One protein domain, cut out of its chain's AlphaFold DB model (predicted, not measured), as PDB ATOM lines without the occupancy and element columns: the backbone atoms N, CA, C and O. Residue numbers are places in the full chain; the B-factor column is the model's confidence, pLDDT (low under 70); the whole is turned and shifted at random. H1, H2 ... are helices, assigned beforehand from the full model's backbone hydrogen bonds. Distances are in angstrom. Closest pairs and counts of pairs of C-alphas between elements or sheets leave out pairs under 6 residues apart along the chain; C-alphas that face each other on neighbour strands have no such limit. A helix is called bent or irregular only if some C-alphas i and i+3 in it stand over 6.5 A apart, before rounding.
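This is residues 2 to 57 and 65 to 114 of the 116 residues of the protein "Hypothetical protein" of Alexandrium andersonii (UniProt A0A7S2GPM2). Three helices, H1, H4 and H5, make a triangle in a flat body, with H2 and H3 packed at the corner where H4 leads into H5, and H6 at the opposite end, crossing H1. The stretch with no named element after H3, residues 46 to 57, runs outward to the cut. The printed part has 106 residues, with six named helices in the order H1 to H6 along the chain and no named strand, and its class is all helix. It is compact, with a radius of gyration of the C-alphas of 13.7 A, and spans 38 by 37 by 18 A.

The hub is H4, residues 73 to 85, the longest helix, which touches four others. With residues 81 to 85 alone it touches H3, residues 41 to 45; the closest C-alphas, of Trp 44 and Met 81, are 4.8 A apart. With residues 81 to 84 alone it touches H2, residues 28 to 39, at a shallow tilt of 31 degrees, opposite ways; the closest C-alphas, of Cys 35 and Cys 84, are 6.0 A apart. H4 and H5, residues 89 to 99, only just touch, with 3 pairs of C-alphas within 8 A, and only at the corner; the closest C-alphas, of Ala 83 and Tyr 89, are 5.0 A apart. H2 and H5 touch and stand about perpendicular at 90 degrees, with the C-alphas of Ala 31 and His 90 closest at 6.0 A. H1, residues 2 to 13, touches H5 with residues 7 to 11 alone; the closest C-alphas, of Cys 11 and Cys 96, are 5.4 A apart. H1 and H4 only just touch, with 3 pairs of C-alphas within 8 A, and only at their ends; the closest C-alphas, of Phe 10 and Ser 76, are 5.6 A apart. H6, residues 104 to 113, touches H1 at a steep tilt of 53 degrees, the same way, with the C-alphas of Leu 13 and Leu 113 closest at 5.3 A; it is apart from H4. In H1, H2, H3 and H5 every O i to N i+4 pair is within hydrogen-bond range; in H4 7 of 9 are, in H6 4 of 6.

H4 is 17.9 A long, from C-alpha 73 at (15.069, 3.076, 111.610) to C-alpha 85. H1 begins at C-alpha 2, (14.201, 5.490, 93.629), and is 16.5 A long; H2 is 16.2 A, H5 15.3 A, H6 14.4 A and H3 6.0 A. H6 ends at C-alpha 113, (22.247, 6.726, 108.843). H4 is irregular, only just, with C-alphas 75 and 78 6.6 A apart; H6 is irregular, with C-alphas 109 and 112 7.6 A apart.

The two C-alphas farthest apart, of Ala 25 and Arg 57, are 39.0 A apart. Residues 58 to 64 are cut out, and C-alphas 57 and 65 are 18.1 A apart across the cut, which falls in the link from H3 to H4. The link from H1 to H2 is long, with 14 residues. Mean pLDDT of the printed part is 89.7; residues 49 to 57 and residue 65 are under 70.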
ATOM      1  N   VAL A   2      14.996   5.561  92.379       71.44
ATOM      2  CA  VAL A   2      14.201   5.490  93.629       71.44
ATOM      3  C   VAL A   2      14.444   4.186  94.400       71.44
ATOM      4  O   VAL A   2      14.836   4.254  95.558       71.44
ATOM      5  N   GLN A   3      14.339   3.025  93.737       82.69
ATOM      6  CA  GLN A   3      14.571   1.720  94.377       82.69
ATOM      7  C   GLN A   3      15.965   1.610  95.012       82.69
ATOM      8  O   GLN A   3      16.079   1.298  96.188       82.69
ATOM      9  N   ALA A   4      17.017   1.975  94.274       90.94
ATOM     10  CA  ALA A   4      18.389   1.881  94.770       90.94
ATOM     11  C   ALA A   4      18.658   2.772  95.997       90.94
ATOM     12  O   ALA A   4      19.436   2.406  96.869       90.94
ATOM     13  N   ASN A   5      18.005   3.938  96.101       94.06
ATOM     14  CA  ASN A   5      18.121   4.780  97.294       94.06
ATOM     15  C   ASN A   5      17.391   4.166  98.496       94.06
ATOM     16  O   ASN A   5      17.895   4.256  99.614       94.06
ATOM     17  N   THR A   6      16.231   3.541  98.280       93.56
ATOM     18  CA  THR A   6      15.507   2.799  99.323       93.56
ATOM     19  C   THR A   6      16.328   1.614  99.822       93.56
ATOM     20  O   THR A   6      16.523   1.489 101.025       93.56
ATOM     21  N   ASP A   7      16.884   0.809  98.918       95.00
ATOM     22  CA  ASP A   7      17.702  -0.349  99.287       95.00
ATOM     23  C   ASP A   7      18.985   0.084 100.010       95.00
ATOM     24  O   ASP A   7      19.310  -0.442 101.071       95.00
ATOM     25  N   ALA A   8      19.688   1.097  99.492       97.06
ATOM     26  CA  ALA A   8      20.904   1.600 100.122       97.06
ATOM     27  C   ALA A   8      20.631   2.148 101.529       97.06
ATOM     28  O   ALA A   8      21.286   1.747 102.487       97.06
ATOM     29  N   SER A   9      19.648   3.040 101.682       97.12
ATOM     30  CA  SER A   9      19.283   3.579 103.001       97.12
ATOM     31  C   SER A   9      18.841   2.484 103.974       97.12
ATOM     32  O   SER A   9      19.258   2.518 105.128       97.12
ATOM     33  N   PHE A  10      18.092   1.475 103.513       97.12
ATOM     34  CA  PHE A  10      17.768   0.277 104.290       97.12
ATOM     35  C   PHE A  10      19.031  -0.444 104.787       97.12
ATOM     36  O   PHE A  10      19.135  -0.730 105.979       97.12
ATOM     37  N   CYS A  11      20.027  -0.657 103.918       98.06
ATOM     38  CA  CYS A  11      21.292  -1.296 104.285       98.06
ATOM     39  C   CYS A  11      22.035  -0.574 105.415       98.06
ATOM     40  O   CYS A  11      22.542  -1.223 106.336       98.06
ATOM     41  N   PHE A  12      22.107   0.760 105.354       98.06
ATOM     42  CA  PHE A  12      22.776   1.550 106.388       98.06
ATOM     43  C   PHE A  12      21.945   1.621 107.669       98.06
ATOM     44  O   PHE A  12      22.481   1.329 108.733       98.06
ATOM     45  N   LEU A  13      20.645   1.924 107.587       97.88
ATOM     46  CA  LEU A  13      19.754   2.019 108.754       97.88
ATOM     47  C   LEU A  13      19.680   0.713 109.548       97.88
ATOM     48  O   LEU A  13      19.658   0.731 110.779       97.88
ATOM     49  N   GLU A  14      19.686  -0.423 108.849       97.25
ATOM     50  CA  GLU A  14      19.731  -1.740 109.474       97.25
ATOM     51  C   GLU A  14      21.162  -2.214 109.777       97.25
ATOM     52  O   GLU A  14      21.367  -3.353 110.188       97.25
ATOM     53  N   GLY A  15      22.175  -1.361 109.654       97.19
ATOM     54  CA  GLY A  15      23.530  -1.660 110.119       97.19
ATOM     55  C   GLY A  15      24.217  -2.831 109.414       97.19
ATOM     56  O   GLY A  15      25.258  -3.285 109.884       97.19
ATOM     57  N   PHE A  16      23.700  -3.301 108.275       97.25
ATOM     58  CA  PHE A  16      24.252  -4.463 107.571       97.25
ATOM     59  C   PHE A  16      25.685  -4.245 107.082       97.25
ATOM     60  O   PHE A  16      26.446  -5.203 106.964       97.25
ATOM     61  N   CYS A  17      26.087  -2.991 106.865       96.31
ATOM     62  CA  CYS A  17      27.450  -2.658 106.451       96.31
ATOM     63  C   CYS A  17      28.521  -2.936 107.513       96.31
ATOM     64  O   CYS A  17      29.684  -3.081 107.152       96.31
ATOM     65  N   LYS A  18      28.149  -3.002 108.797       94.50
ATOM     66  CA  LYS A  18      29.069  -3.288 109.913       94.50
ATOM     67  C   LYS A  18      28.746  -4.599 110.634       94.50
ATOM     68  O   LYS A  18      29.415  -4.945 111.599       94.50
ATOM     69  N   ASP A  19      27.699  -5.304 110.211       93.62
ATOM     70  CA  ASP A  19      27.275  -6.550 110.842       93.62
ATOM     71  C   ASP A  19      28.243  -7.673 110.457       93.62
ATOM     72  O   ASP A  19      28.155  -8.205 109.361       93.62
ATOM     73  N   GLU A  20      29.173  -8.054 111.325       95.06
ATOM     74  CA  GLU A  20      30.102  -9.167 111.063       95.06
ATOM     75  C   GLU A  20      29.496 -10.550 111.356       95.06
ATOM     76  O   GLU A  20      30.105 -11.573 111.047       95.06
ATOM     77  N   ARG A  21      28.282 -10.603 111.916       96.06
ATOM     78  CA  ARG A  21      27.634 -11.843 112.362       96.06
ATOM     79  C   ARG A  21      27.023 -12.620 111.202       96.06
ATOM     80  O   ARG A  21      27.008 -13.847 111.232       96.06
ATOM     81  N   VAL A  22      26.522 -11.912 110.185       96.50
ATOM     82  CA  VAL A  22      26.042 -12.530 108.941       96.50
ATOM     83  C   VAL A  22      27.205 -12.693 107.967       96.50
ATOM     84  O   VAL A  22      27.765 -11.714 107.484       96.50
ATOM     85  N   THR A  23      27.542 -13.922 107.613       96.06
ATOM     86  CA  THR A  23      28.571 -14.261 106.624       96.06
ATOM     87  C   THR A  23      27.967 -15.124 105.521       96.06
ATOM     88  O   THR A  23      26.856 -15.619 105.670       96.06
ATOM     89  N   ASN A  24      28.700 -15.368 104.431       94.19
ATOM     90  CA  ASN A  24      28.249 -16.284 103.371       94.19
ATOM     91  C   ASN A  24      28.030 -17.729 103.864       94.19
ATOM     92  O   ASN A  24      27.365 -18.504 103.186       94.19
ATOM     93  N   ALA A  25      28.598 -18.096 105.017       96.38
ATOM     94  CA  ALA A  25      28.419 -19.410 105.628       96.38
ATOM     95  C   ALA A  25      27.248 -19.460 106.622       96.38
ATOM     96  O   ALA A  25      26.922 -20.543 107.097       96.38
ATOM     97  N   THR A  26      26.629 -18.317 106.944       96.56
ATOM     98  CA  THR A  26      25.536 -18.250 107.919       96.56
ATOM     99  C   THR A  26      24.354 -19.086 107.448       96.56
ATOM    100  O   THR A  26      23.800 -18.814 106.381       96.56
ATOM    101  N   THR A  27      23.958 -20.077 108.248       96.12
ATOM    102  CA  THR A  27      22.834 -20.964 107.917       96.12
ATOM    103  C   THR A  27      21.487 -20.269 108.111       96.12
ATOM    104  O   THR A  27      21.406 -19.158 108.646       96.12
ATOM    105  N   LEU A  28      20.406 -20.928 107.682       94.06
ATOM    106  CA  LEU A  28      19.050 -20.436 107.912       94.06
ATOM    107  C   LEU A  28      18.757 -20.311 109.415       94.06
ATOM    108  O   LEU A  28      18.325 -19.255 109.862       94.06
ATOM    109  N   GLU A  29      19.077 -21.343 110.195       96.25
ATOM    110  CA  GLU A  29      18.844 -21.386 111.643       96.25
ATOM    111  C   GLU A  29      19.664 -20.316 112.377       96.25
ATOM    112  O   GLU A  29      19.209 -19.699 113.341       96.25
ATOM    113  N   GLU A  30      20.891 -20.062 111.917       97.44
ATOM    114  CA  GLU A  30      21.700 -18.974 112.451       97.44
ATOM    115  C   GLU A  30      21.089 -17.613 112.121       97.44
ATOM    116  O   GLU A  30      21.014 -16.763 113.005       97.44
ATOM    117  N   ALA A  31      20.615 -17.406 110.889       96.00
ATOM    118  CA  ALA A  31      19.953 -16.168 110.491       96.00
ATOM    119  C   ALA A  31      18.647 -15.922 111.270       96.00
ATOM    120  O   ALA A  31      18.388 -14.786 111.665       96.00
ATOM    121  N   GLU A  32      17.858 -16.962 111.549       96.12
ATOM    122  CA  GLU A  32      16.666 -16.876 112.404       96.12
ATOM    123  C   GLU A  32      17.034 -16.478 113.836       96.12
ATOM    124  O   GLU A  32      16.441 -15.551 114.388       96.12
ATOM    125  N   ARG A  33      18.091 -17.069 114.406       97.31
ATOM    126  CA  ARG A  33      18.600 -16.660 115.724       97.31
ATOM    127  C   ARG A  33      19.056 -15.197 115.737       97.31
ATOM    128  O   ARG A  33      18.815 -14.485 116.708       97.31
ATOM    129  N   LEU A  34      19.677 -14.715 114.657       96.94
ATOM    130  CA  LEU A  34      20.015 -13.293 114.519       96.94
ATOM    131  C   LEU A  34      18.760 -12.410 114.490       96.94
ATOM    132  O   LEU A  34      18.758 -11.336 115.093       96.94
ATOM    133  N   CYS A  35      17.694 -12.854 113.823       96.88
ATOM    134  CA  CYS A  35      16.401 -12.173 113.831       96.88
ATOM    135  C   CYS A  35      15.771 -12.143 115.231       96.88
ATOM    136  O   CYS A  35      15.295 -11.086 115.653       96.88
ATOM    137  N   ASP A  36      15.829 -13.250 115.972       96.69
ATOM    138  CA  ASP A  36      15.337 -13.344 117.350       96.69
ATOM    139  C   ASP A  36      16.048 -12.369 118.279       96.69
ATOM    140  O   ASP A  36      15.404 -11.601 118.990       96.69
ATOM    141  N   GLU A  37      17.378 -12.353 118.245       95.88
ATOM    142  CA  GLU A  37      18.168 -11.460 119.088       95.88
ATOM    143  C   GLU A  37      17.937  -9.984 118.755       95.88
ATOM    144  O   GLU A  37      17.961  -9.119 119.631       95.88
ATOM    145  N   ARG A  38      17.737  -9.681 117.471       94.25
ATOM    146  CA  ARG A  38      17.652  -8.307 116.989       94.25
ATOM    147  C   ARG A  38      16.264  -7.700 117.155       94.25
ATOM    148  O   ARG A  38      16.155  -6.490 117.373       94.25
ATOM    149  N   TYR A  39      15.219  -8.505 116.995       93.44
ATOM    150  CA  TYR A  39      13.841  -8.025 116.916       93.44
ATOM    151  C   TYR A  39      12.899  -8.647 117.939       93.44
ATOM    152  O   TYR A  39      11.813  -8.109 118.111       93.44
ATOM    153  N   GLY A  40      13.305  -9.716 118.624       93.44
ATOM    154  CA  GLY A  40      12.421 -10.532 119.447       93.44
ATOM    155  C   GLY A  40      11.595 -11.488 118.586       93.44
ATOM    156  O   GLY A  40      10.983 -11.070 117.601       93.44
ATOM    157  N   ASN A  41      11.578 -12.769 118.965       90.81
ATOM    158  CA  ASN A  41      10.919 -13.837 118.206       90.81
ATOM    159  C   ASN A  41       9.447 -13.510 117.896       90.81
ATOM    160  O   ASN A  41       9.035 -13.558 116.738       90.81
ATOM    161  N   ASP A  42       8.689 -13.063 118.899       86.75
ATOM    162  CA  ASP A  42       7.267 -12.741 118.750       86.75
ATOM    163  C   ASP A  42       7.004 -11.606 117.740       86.75
ATOM    164  O   ASP A  42       5.974 -11.591 117.068       86.75
ATOM    165  N   GLU A  43       7.910 -10.633 117.599       85.00
ATOM    166  CA  GLU A  43       7.647  -9.481 116.729       85.00
ATOM    167  C   GLU A  43       7.797  -9.835 115.247       85.00
ATOM    168  O   GLU A  43       6.934  -9.491 114.433       85.00
ATOM    169  N   TRP A  44       8.886 -10.518 114.875       89.81
ATOM    170  CA  TRP A  44       9.161 -10.799 113.466       89.81
ATOM    171  C   TRP A  44       8.410 -12.032 112.957       89.81
ATOM    172  O   TRP A  44       7.973 -12.022 111.810       89.81
ATOM    173  N   THR A  45       8.176 -13.057 113.780       90.31
ATOM    174  CA  THR A  45       7.452 -14.269 113.344       90.31
ATOM    175  C   THR A  45       5.970 -13.996 113.073       90.31
ATOM    176  O   THR A  45       5.366 -14.609 112.192       90.31
ATOM    177  N   HIS A  46       5.380 -13.015 113.762       84.06
ATOM    178  CA  HIS A  46       3.976 -12.642 113.595       84.06
ATOM    179  C   HIS A  46       3.745 -11.457 112.652       84.06
ATOM    180  O   HIS A  46       2.589 -11.106 112.403       84.06
ATOM    181  N   VAL A  47       4.792 -10.860 112.066       80.62
ATOM    182  CA  VAL A  47       4.672  -9.676 111.189       80.62
ATOM    183  C   VAL A  47       3.788  -9.913 109.958       80.62
ATOM    184  O   VAL A  47       3.152  -8.984 109.463       80.62
ATOM    185  N   LEU A  48       3.723 -11.160 109.479       73.56
ATOM    186  CA  LEU A  48       2.904 -11.558 108.332       73.56
ATOM    187  C   LEU A  48       1.466 -11.928 108.735       73.56
ATOM    188  O   LEU A  48       0.537 -11.685 107.968       73.56
ATOM    189  N   SER A  49       1.270 -12.485 109.938       66.81
ATOM    190  CA  SER A  49      -0.049 -12.841 110.492       66.81
ATOM    191  C   SER A  49      -0.807 -11.615 110.996       66.81
ATOM    192  O   SER A  49      -2.028 -11.512 110.881       66.81
ATOM    193  N   LEU A  50      -0.068 -10.648 111.531       55.50
ATOM    194  CA  LEU A  50      -0.569  -9.331 111.840       55.50
ATOM    195  C   LEU A  50      -0.685  -8.551 110.529       55.50
ATOM    196  O   LEU A  50       0.200  -7.784 110.146       55.50
ATOM    197  N   GLY A  51      -1.899  -8.523 109.984       51.59
ATOM    198  CA  GLY A  51      -2.404  -7.356 109.253       51.59
ATOM    199  C   GLY A  51      -2.332  -6.044 110.067       51.59
ATOM    200  O   GLY A  51      -3.044  -5.107 109.767       51.59
ATOM    201  N   ARG A  52      -1.513  -5.951 111.120       45.03
ATOM    202  CA  ARG A  52      -1.231  -4.789 111.960       45.03
ATOM    203  C   ARG A  52       0.023  -4.040 111.495       45.03
ATOM    204  O   ARG A  52       0.099  -2.840 111.710       45.03
ATOM    205  N   LEU A  53       0.944  -4.714 110.792       50.78
ATOM    206  CA  LEU A  53       1.988  -4.068 109.979       50.78
ATOM    207  C   LEU A  53       1.589  -3.989 108.494       50.78
ATOM    208  O   LEU A  53       2.002  -3.065 107.800       50.78
ATOM    209  N   MET A  54       0.706  -4.885 108.027       50.06
ATOM    210  CA  MET A  54       0.171  -4.882 106.652       50.06
ATOM    211  C   MET A  54      -1.253  -4.316 106.485       50.06
ATOM    212  O   MET A  54      -1.785  -4.297 105.375       50.06
ATOM    213  N   GLY A  55      -1.891  -3.825 107.548       42.81
ATOM    214  CA  GLY A  55      -3.295  -3.400 107.518       42.81
ATOM    215  C   GLY A  55      -3.590  -2.229 108.446       42.81
ATOM    216  O   GLY A  55      -4.406  -2.302 109.356       42.81
ATOM    217  N   SER A  56      -3.043  -1.079 108.076       39.41
ATOM    218  CA  SER A  56      -3.923   0.054 107.831       39.41
ATOM    219  C   SER A  56      -3.838   0.376 106.339       39.41
ATOM    220  O   SER A  56      -2.876   0.964 105.862       39.41
ATOM    221  N   ARG A  57      -4.865  -0.009 105.568       44.47
ATOM    222  CA  ARG A  57      -5.098   0.547 104.218       44.47
ATOM    223  C   ARG A  57      -5.311   2.071 104.255       44.47
ATOM    224  O   ARG A  57      -5.321   2.702 103.203       44.47
ATOM    225  N   SER A  65       8.487   8.759  97.193       60.12
ATOM    226  CA  SER A  65       8.592   8.696  95.730       60.12
ATOM    227  C   SER A  65       9.445   9.842  95.181       60.12
ATOM    228  O   SER A  65       9.837   9.838  94.018       60.12
ATOM    229  N   ASP A  66       9.830  10.767  96.065       74.44
ATOM    230  CA  ASP A  66      10.863  11.780  95.869       74.44
ATOM    231  C   ASP A  66      12.285  11.204  95.709       74.44
ATOM    232  O   ASP A  66      13.221  11.940  95.395       74.44
ATOM    233  N   GLY A  67      12.469   9.893  95.902       82.00
ATOM    234  CA  GLY A  67      13.747   9.227  95.691       82.00
ATOM    235  C   GLY A  67      14.791   9.543  96.756       82.00
ATOM    236  O   GLY A  67      15.972   9.277  96.524       82.00
ATOM    237  N   ARG A  68      14.413  10.081  97.919       87.81
ATOM    238  CA  ARG A  68      15.353  10.326  99.025       87.81
ATOM    239  C   ARG A  68      15.833   9.037  99.701       87.81
ATOM    240  O   ARG A  68      16.921   9.047 100.270       87.81
ATOM    241  N   GLY A  69      15.093   7.935  99.557       91.31
ATOM    242  CA  GLY A  69      15.299   6.698 100.319       91.31
ATOM    243  C   GLY A  69      14.616   6.764 101.688       91.31
ATOM    244  O   GLY A  69      13.940   7.746 101.999       91.31
ATOM    245  N   LEU A  70      14.802   5.733 102.505       92.62
ATOM    246  CA  LEU A  70      14.343   5.687 103.892       92.62
ATOM    247  C   LEU A  70      15.167   6.647 104.754       92.62
ATOM    248  O   LEU A  70      16.370   6.805 104.542       92.62
ATOM    249  N   GLN A  71      14.524   7.288 105.724       92.25
ATOM    250  CA  GLN A  71      15.157   8.344 106.526       92.25
ATOM    251  C   GLN A  71      15.404   7.945 107.981       92.25
ATOM    252  O   GLN A  71      16.127   8.635 108.697       92.25
ATOM    253  N   SER A  72      14.801   6.852 108.453       93.56
ATOM    254  CA  SER A  72      14.892   6.465 109.858       93.56
ATOM    255  C   SER A  72      14.724   4.969 110.074       93.56
ATOM    256  O   SER A  72      14.089   4.271 109.282       93.56
ATOM    257  N   ARG A  73      15.225   4.482 111.217       92.19
ATOM    258  CA  ARG A  73      15.069   3.076 111.610       92.19
ATOM    259  C   ARG A  73      13.597   2.686 111.773       92.19
ATOM    260  O   ARG A  73      13.248   1.530 111.593       92.19
ATOM    261  N   ALA A  74      12.717   3.640 112.080       90.75
ATOM    262  CA  ALA A  74      11.279   3.389 112.154       90.75
ATOM    263  C   ALA A  74      10.681   2.995 110.789       90.75
ATOM    264  O   ALA A  74       9.738   2.210 110.746       90.75
ATOM    265  N   GLU A  75      11.244   3.497 109.686       88.81
ATOM    266  CA  GLU A  75      10.821   3.150 108.324       88.81
ATOM    267  C   GLU A  75      11.424   1.820 107.850       88.81
ATOM    268  O   GLU A  75      10.741   1.035 107.194       88.81
ATOM    269  N   SER A  76      12.688   1.539 108.188       93.25
ATOM    270  CA  SER A  76      13.396   0.329 107.739       93.25
ATOM    271  C   SER A  76      13.079  -0.915 108.570       93.25
ATOM    272  O   SER A  76      13.033  -2.022 108.031       93.25
ATOM    273  N   ARG A  77      12.792  -0.751 109.867       92.88
ATOM    274  CA  ARG A  77      12.581  -1.863 110.802       92.88
ATOM    275  C   ARG A  77      11.448  -2.812 110.379       92.88
ATOM    276  O   ARG A  77      11.659  -4.024 110.457       92.88
ATOM    277  N   PRO A  78      10.275  -2.337 109.912       90.19
ATOM    278  CA  PRO A  78       9.239  -3.197 109.339       90.19
ATOM    279  C   PRO A  78       9.725  -4.074 108.184       90.19
ATOM    280  O   PRO A  78       9.424  -5.265 108.153       90.19
ATOM    281  N   LEU A  79      10.505  -3.501 107.263       90.88
ATOM    282  CA  LEU A  79      11.041  -4.214 106.102       90.88
ATOM    283  C   LEU A  79      12.037  -5.289 106.536       90.88
ATOM    284  O   LEU A  79      12.038  -6.394 106.000       90.88
ATOM    285  N   ALA A  80      12.845  -4.994 107.553       94.00
ATOM    286  CA  ALA A  80      13.822  -5.932 108.079       94.00
ATOM    287  C   ALA A  80      13.167  -7.101 108.835       94.00
ATOM    288  O   ALA A  80      13.585  -8.245 108.671       94.00
ATOM    289  N   MET A  81      12.103  -6.842 109.605       93.62
ATOM    290  CA  MET A  81      11.289  -7.906 110.212       93.62
ATOM    291  C   MET A  81      10.593  -8.760 109.156       93.62
ATOM    292  O   MET A  81      10.549  -9.979 109.282       93.62
ATOM    293  N   GLN A  82      10.083  -8.139 108.091       90.56
ATOM    294  CA  GLN A  82       9.505  -8.878 106.974       90.56
ATOM    295  C   GLN A  82      10.560  -9.757 106.293       90.56
ATOM    296  O   GLN A  82      10.279 -10.905 105.962       90.56
ATOM    297  N   ALA A  83      11.784  -9.249 106.122       93.69
ATOM    298  CA  ALA A  83      12.894 -10.035 105.600       93.69
ATOM    299  C   ALA A  83      13.216 -11.232 106.506       93.69
ATOM    300  O   ALA A  83      13.455 -12.313 105.982       93.69
ATOM    301  N   CYS A  84      13.158 -11.088 107.833       95.81
ATOM    302  CA  CYS A  84      13.251 -12.227 108.752       95.81
ATOM    303  C   CYS A  84      12.128 -13.244 108.513       95.81
ATOM    304  O   CYS A  84      12.404 -14.406 108.238       95.81
ATOM    305  N   ALA A  85      10.872 -12.792 108.508       92.94
ATOM    306  CA  ALA A  85       9.704 -13.661 108.355       92.94
ATOM    307  C   ALA A  85       9.654 -14.422 107.022       92.94
ATOM    308  O   ALA A  85       9.076 -15.500 106.941       92.94
ATOM    309  N   MET A  86      10.245 -13.851 105.972       91.44
ATOM    310  CA  MET A  86      10.329 -14.465 104.645       91.44
ATOM    311  C   MET A  86      11.628 -15.261 104.427       91.44
ATOM    312  O   MET A  86      11.838 -15.765 103.330       91.44
ATOM    313  N   GLY A  87      12.520 -15.352 105.420       92.44
ATOM    314  CA  GLY A  87      13.810 -16.043 105.278       92.44
ATOM    315  C   GLY A  87      14.837 -15.298 104.411       92.44
ATOM    316  O   GLY A  87      15.791 -15.885 103.912       92.44
ATOM    317  N   HIS A  88      14.661 -13.993 104.204       94.19
ATOM    318  CA  HIS A  88      15.519 -13.146 103.367       94.19
ATOM    319  C   HIS A  88      16.579 -12.359 104.153       94.19
ATOM    320  O   HIS A  88      17.348 -11.614 103.540       94.19
ATOM    321  N   TYR A  89      16.633 -12.464 105.485       95.88
ATOM    322  CA  TYR A  89      17.544 -11.651 106.307       95.88
ATOM    323  C   TYR A  89      19.019 -11.840 105.916       95.88
ATOM    324  O   TYR A  89      19.713 -10.852 105.667       95.88
ATOM    325  N   HIS A  90      19.465 -13.094 105.759       97.31
ATOM    326  CA  HIS A  90      20.810 -13.419 105.273       97.31
ATOM    327  C   HIS A  90      21.096 -12.738 103.929       97.31
ATOM    328  O   HIS A  90      22.044 -11.961 103.804       97.31
ATOM    329  N   CYS A  91      20.241 -12.981 102.933       97.00
ATOM    330  CA  CYS A  91      20.413 -12.439 101.588       97.00
ATOM    331  C   CYS A  91      20.430 -10.909 101.586       97.00
ATOM    332  O   CYS A  91      21.225 -10.314 100.868       97.00
ATOM    333  N   SER A  92      19.600 -10.272 102.415       96.75
ATOM    334  CA  SER A  92      19.558  -8.812 102.549       96.75
ATOM    335  C   SER A  92      20.887  -8.269 103.068       96.75
ATOM    336  O   SER A  92      21.454  -7.357 102.471       96.75
ATOM    337  N   ALA A  93      21.427  -8.865 104.134       97.62
ATOM    338  CA  ALA A  93      22.694  -8.441 104.713       97.62
ATOM    339  C   ALA A  93      23.870  -8.642 103.743       97.62
ATOM    340  O   ALA A  93      24.671  -7.726 103.554       97.62
ATOM    341  N   ILE A  94      23.955  -9.802 103.083       98.06
ATOM    342  CA  ILE A  94      25.014 -10.080 102.102       98.06
ATOM    343  C   ILE A  94      24.894  -9.163 100.885       98.06
ATOM    344  O   ILE A  94      25.878  -8.547 100.483       98.06
ATOM    345  N   TYR A  95      23.692  -8.986 100.338       96.94
ATOM    346  CA  TYR A  95      23.463  -8.083  99.212       96.94
ATOM    347  C   TYR A  95      23.876  -6.643  99.535       96.94
ATOM    348  O   TYR A  95      24.557  -5.996  98.736       96.94
ATOM    349  N   CYS A  96      23.532  -6.162 100.732       98.19
ATOM    350  CA  CYS A  96      23.957  -4.858 101.220       98.19
ATOM    351  C   CYS A  96      25.481  -4.725 101.242       98.19
ATOM    352  O   CYS A  96      26.016  -3.760 100.690       98.19
ATOM    353  N   LYS A  97      26.175  -5.704 101.831       98.12
ATOM    354  CA  LYS A  97      27.640  -5.726 101.919       98.12
ATOM    355  C   LYS A  97      28.308  -5.744 100.555       98.12
ATOM    356  O   LYS A  97      29.276  -5.020 100.349       98.12
ATOM    357  N   GLU A  98      27.795  -6.550  99.635       97.38
ATOM    358  CA  GLU A  98      28.390  -6.726  98.311       97.38
ATOM    359  C   GLU A  98      28.065  -5.590  97.339       97.38
ATOM    360  O   GLU A  98      28.808  -5.385  96.383       97.38
ATOM    361  N   THR A  99      27.008  -4.818  97.603       97.19
ATOM    362  CA  THR A  99      26.536  -3.769  96.688       97.19
ATOM    363  C   THR A  99      26.715  -2.373  97.278       97.19
ATOM    364  O   THR A  99      27.563  -1.605  96.834       97.19
ATOM    365  N   TYR A 100      25.928  -2.014  98.293       97.88
ATOM    366  CA  TYR A 100      25.790  -0.620  98.731       97.88
ATOM    367  C   TYR A 100      26.844  -0.183  99.743       97.88
ATOM    368  O   TYR A 100      27.211   0.990  99.780       97.88
ATOM    369  N   CYS A 101      27.353  -1.109 100.554       97.44
ATOM    370  CA  CYS A 101      28.324  -0.790 101.599       97.44
ATOM    371  C   CYS A 101      29.732  -0.506 101.053       97.44
ATOM    372  O   CYS A 101      30.549   0.077 101.762       97.44
ATOM    373  N   LYS A 102      30.012  -0.919  99.811       97.44
ATOM    374  CA  LYS A 102      31.294  -0.716  99.115       97.44
ATOM    375  C   LYS A 102      31.228   0.401  98.064       97.44
ATOM    376  O   LYS A 102      32.266   0.854  97.597       97.44
ATOM    377  N   ASP A 103      30.028   0.844  97.686       97.75
ATOM    378  CA  ASP A 103      29.836   1.915  96.709       97.75
ATOM    379  C   ASP A 103      29.920   3.287  97.397       97.75
ATOM    380  O   ASP A 103      29.011   3.703  98.126       97.75
ATOM    381  N   GLU A 104      31.013   4.010  97.136       97.81
ATOM    382  CA  GLU A 104      31.307   5.329  97.712       97.81
ATOM    383  C   GLU A 104      30.168   6.341  97.523       97.81
ATOM    384  O   GLU A 104      29.945   7.189  98.391       97.81
ATOM    385  N   ARG A 105      29.386   6.227  96.440       96.75
ATOM    386  CA  ARG A 105      28.216   7.083  96.206       96.75
ATOM    387  C   ARG A 105      27.180   6.914  97.313       96.75
ATOM    388  O   ARG A 105      26.604   7.901  97.774       96.75
ATOM    389  N   TYR A 106      26.901   5.676  97.711       97.19
ATOM    390  CA  TYR A 106      25.897   5.372  98.728       97.19
ATOM    391  C   TYR A 106      26.465   5.480 100.137       97.19
ATOM    392  O   TYR A 106      25.752   5.948 101.020       97.19
ATOM    393  N   VAL A 107      27.746   5.163 100.335       97.69
ATOM    394  CA  VAL A 107      28.450   5.422 101.598       97.69
ATOM    395  C   VAL A 107      28.438   6.917 101.919       97.69
ATOM    396  O   VAL A 107      28.008   7.303 103.004       97.69
ATOM    397  N   GLY A 108      28.815   7.777 100.967       97.19
ATOM    398  CA  GLY A 108      28.778   9.228 101.159       97.19
ATOM    399  C   GLY A 108      27.362   9.759 101.395       97.19
ATOM    400  O   GLY A 108      27.159  10.661 102.207       97.19
ATOM    401  N   LYS A 109      26.358   9.173 100.730       96.19
ATOM    402  CA  LYS A 109      24.965   9.618 100.837       96.19
ATOM    403  C   LYS A 109      24.251   9.136 102.102       96.19
ATOM    404  O   LYS A 109      23.503   9.912 102.683       96.19
ATOM    405  N   PHE A 110      24.446   7.889 102.523       97.06
ATOM    406  CA  PHE A 110      23.643   7.227 103.560       97.06
ATOM    407  C   PHE A 110      24.461   6.680 104.732       97.06
ATOM    408  O   PHE A 110      23.872   6.276 105.728       97.06
ATOM    409  N   GLY A 111      25.796   6.712 104.680       96.81
ATOM    410  CA  GLY A 111      26.654   6.198 105.753       96.81
ATOM    411  C   GLY A 111      26.377   6.819 107.125       96.81
ATOM    412  O   GLY A 111      26.518   6.151 108.145       96.81
ATOM    413  N   HIS A 112      25.903   8.066 107.159       96.06
ATOM    414  CA  HIS A 112      25.506   8.765 108.385       96.06
ATOM    415  C   HIS A 112      24.231   8.204 109.046       96.06
ATOM    416  O   HIS A 112      23.979   8.505 110.211       96.06
ATOM    417  N   LEU A 113      23.432   7.412 108.320       96.25
ATOM    418  CA  LEU A 113      22.247   6.726 108.843       96.25
ATOM    419  C   LEU A 113      22.599   5.439 109.598       96.25
ATOM    420  O   LEU A 113      21.734   4.874 110.267       96.25
ATOM    421  N   ALA A 114      23.841   4.959 109.481       95.19
ATOM    422  CA  ALA A 114      24.256   3.737 110.146       95.19
ATOM    423  C   ALA A 114      24.180   3.875 111.676       95.19
ATOM    424  O   ALA A 114      24.586   4.912 112.213       95.19
TER     425      ALA A 114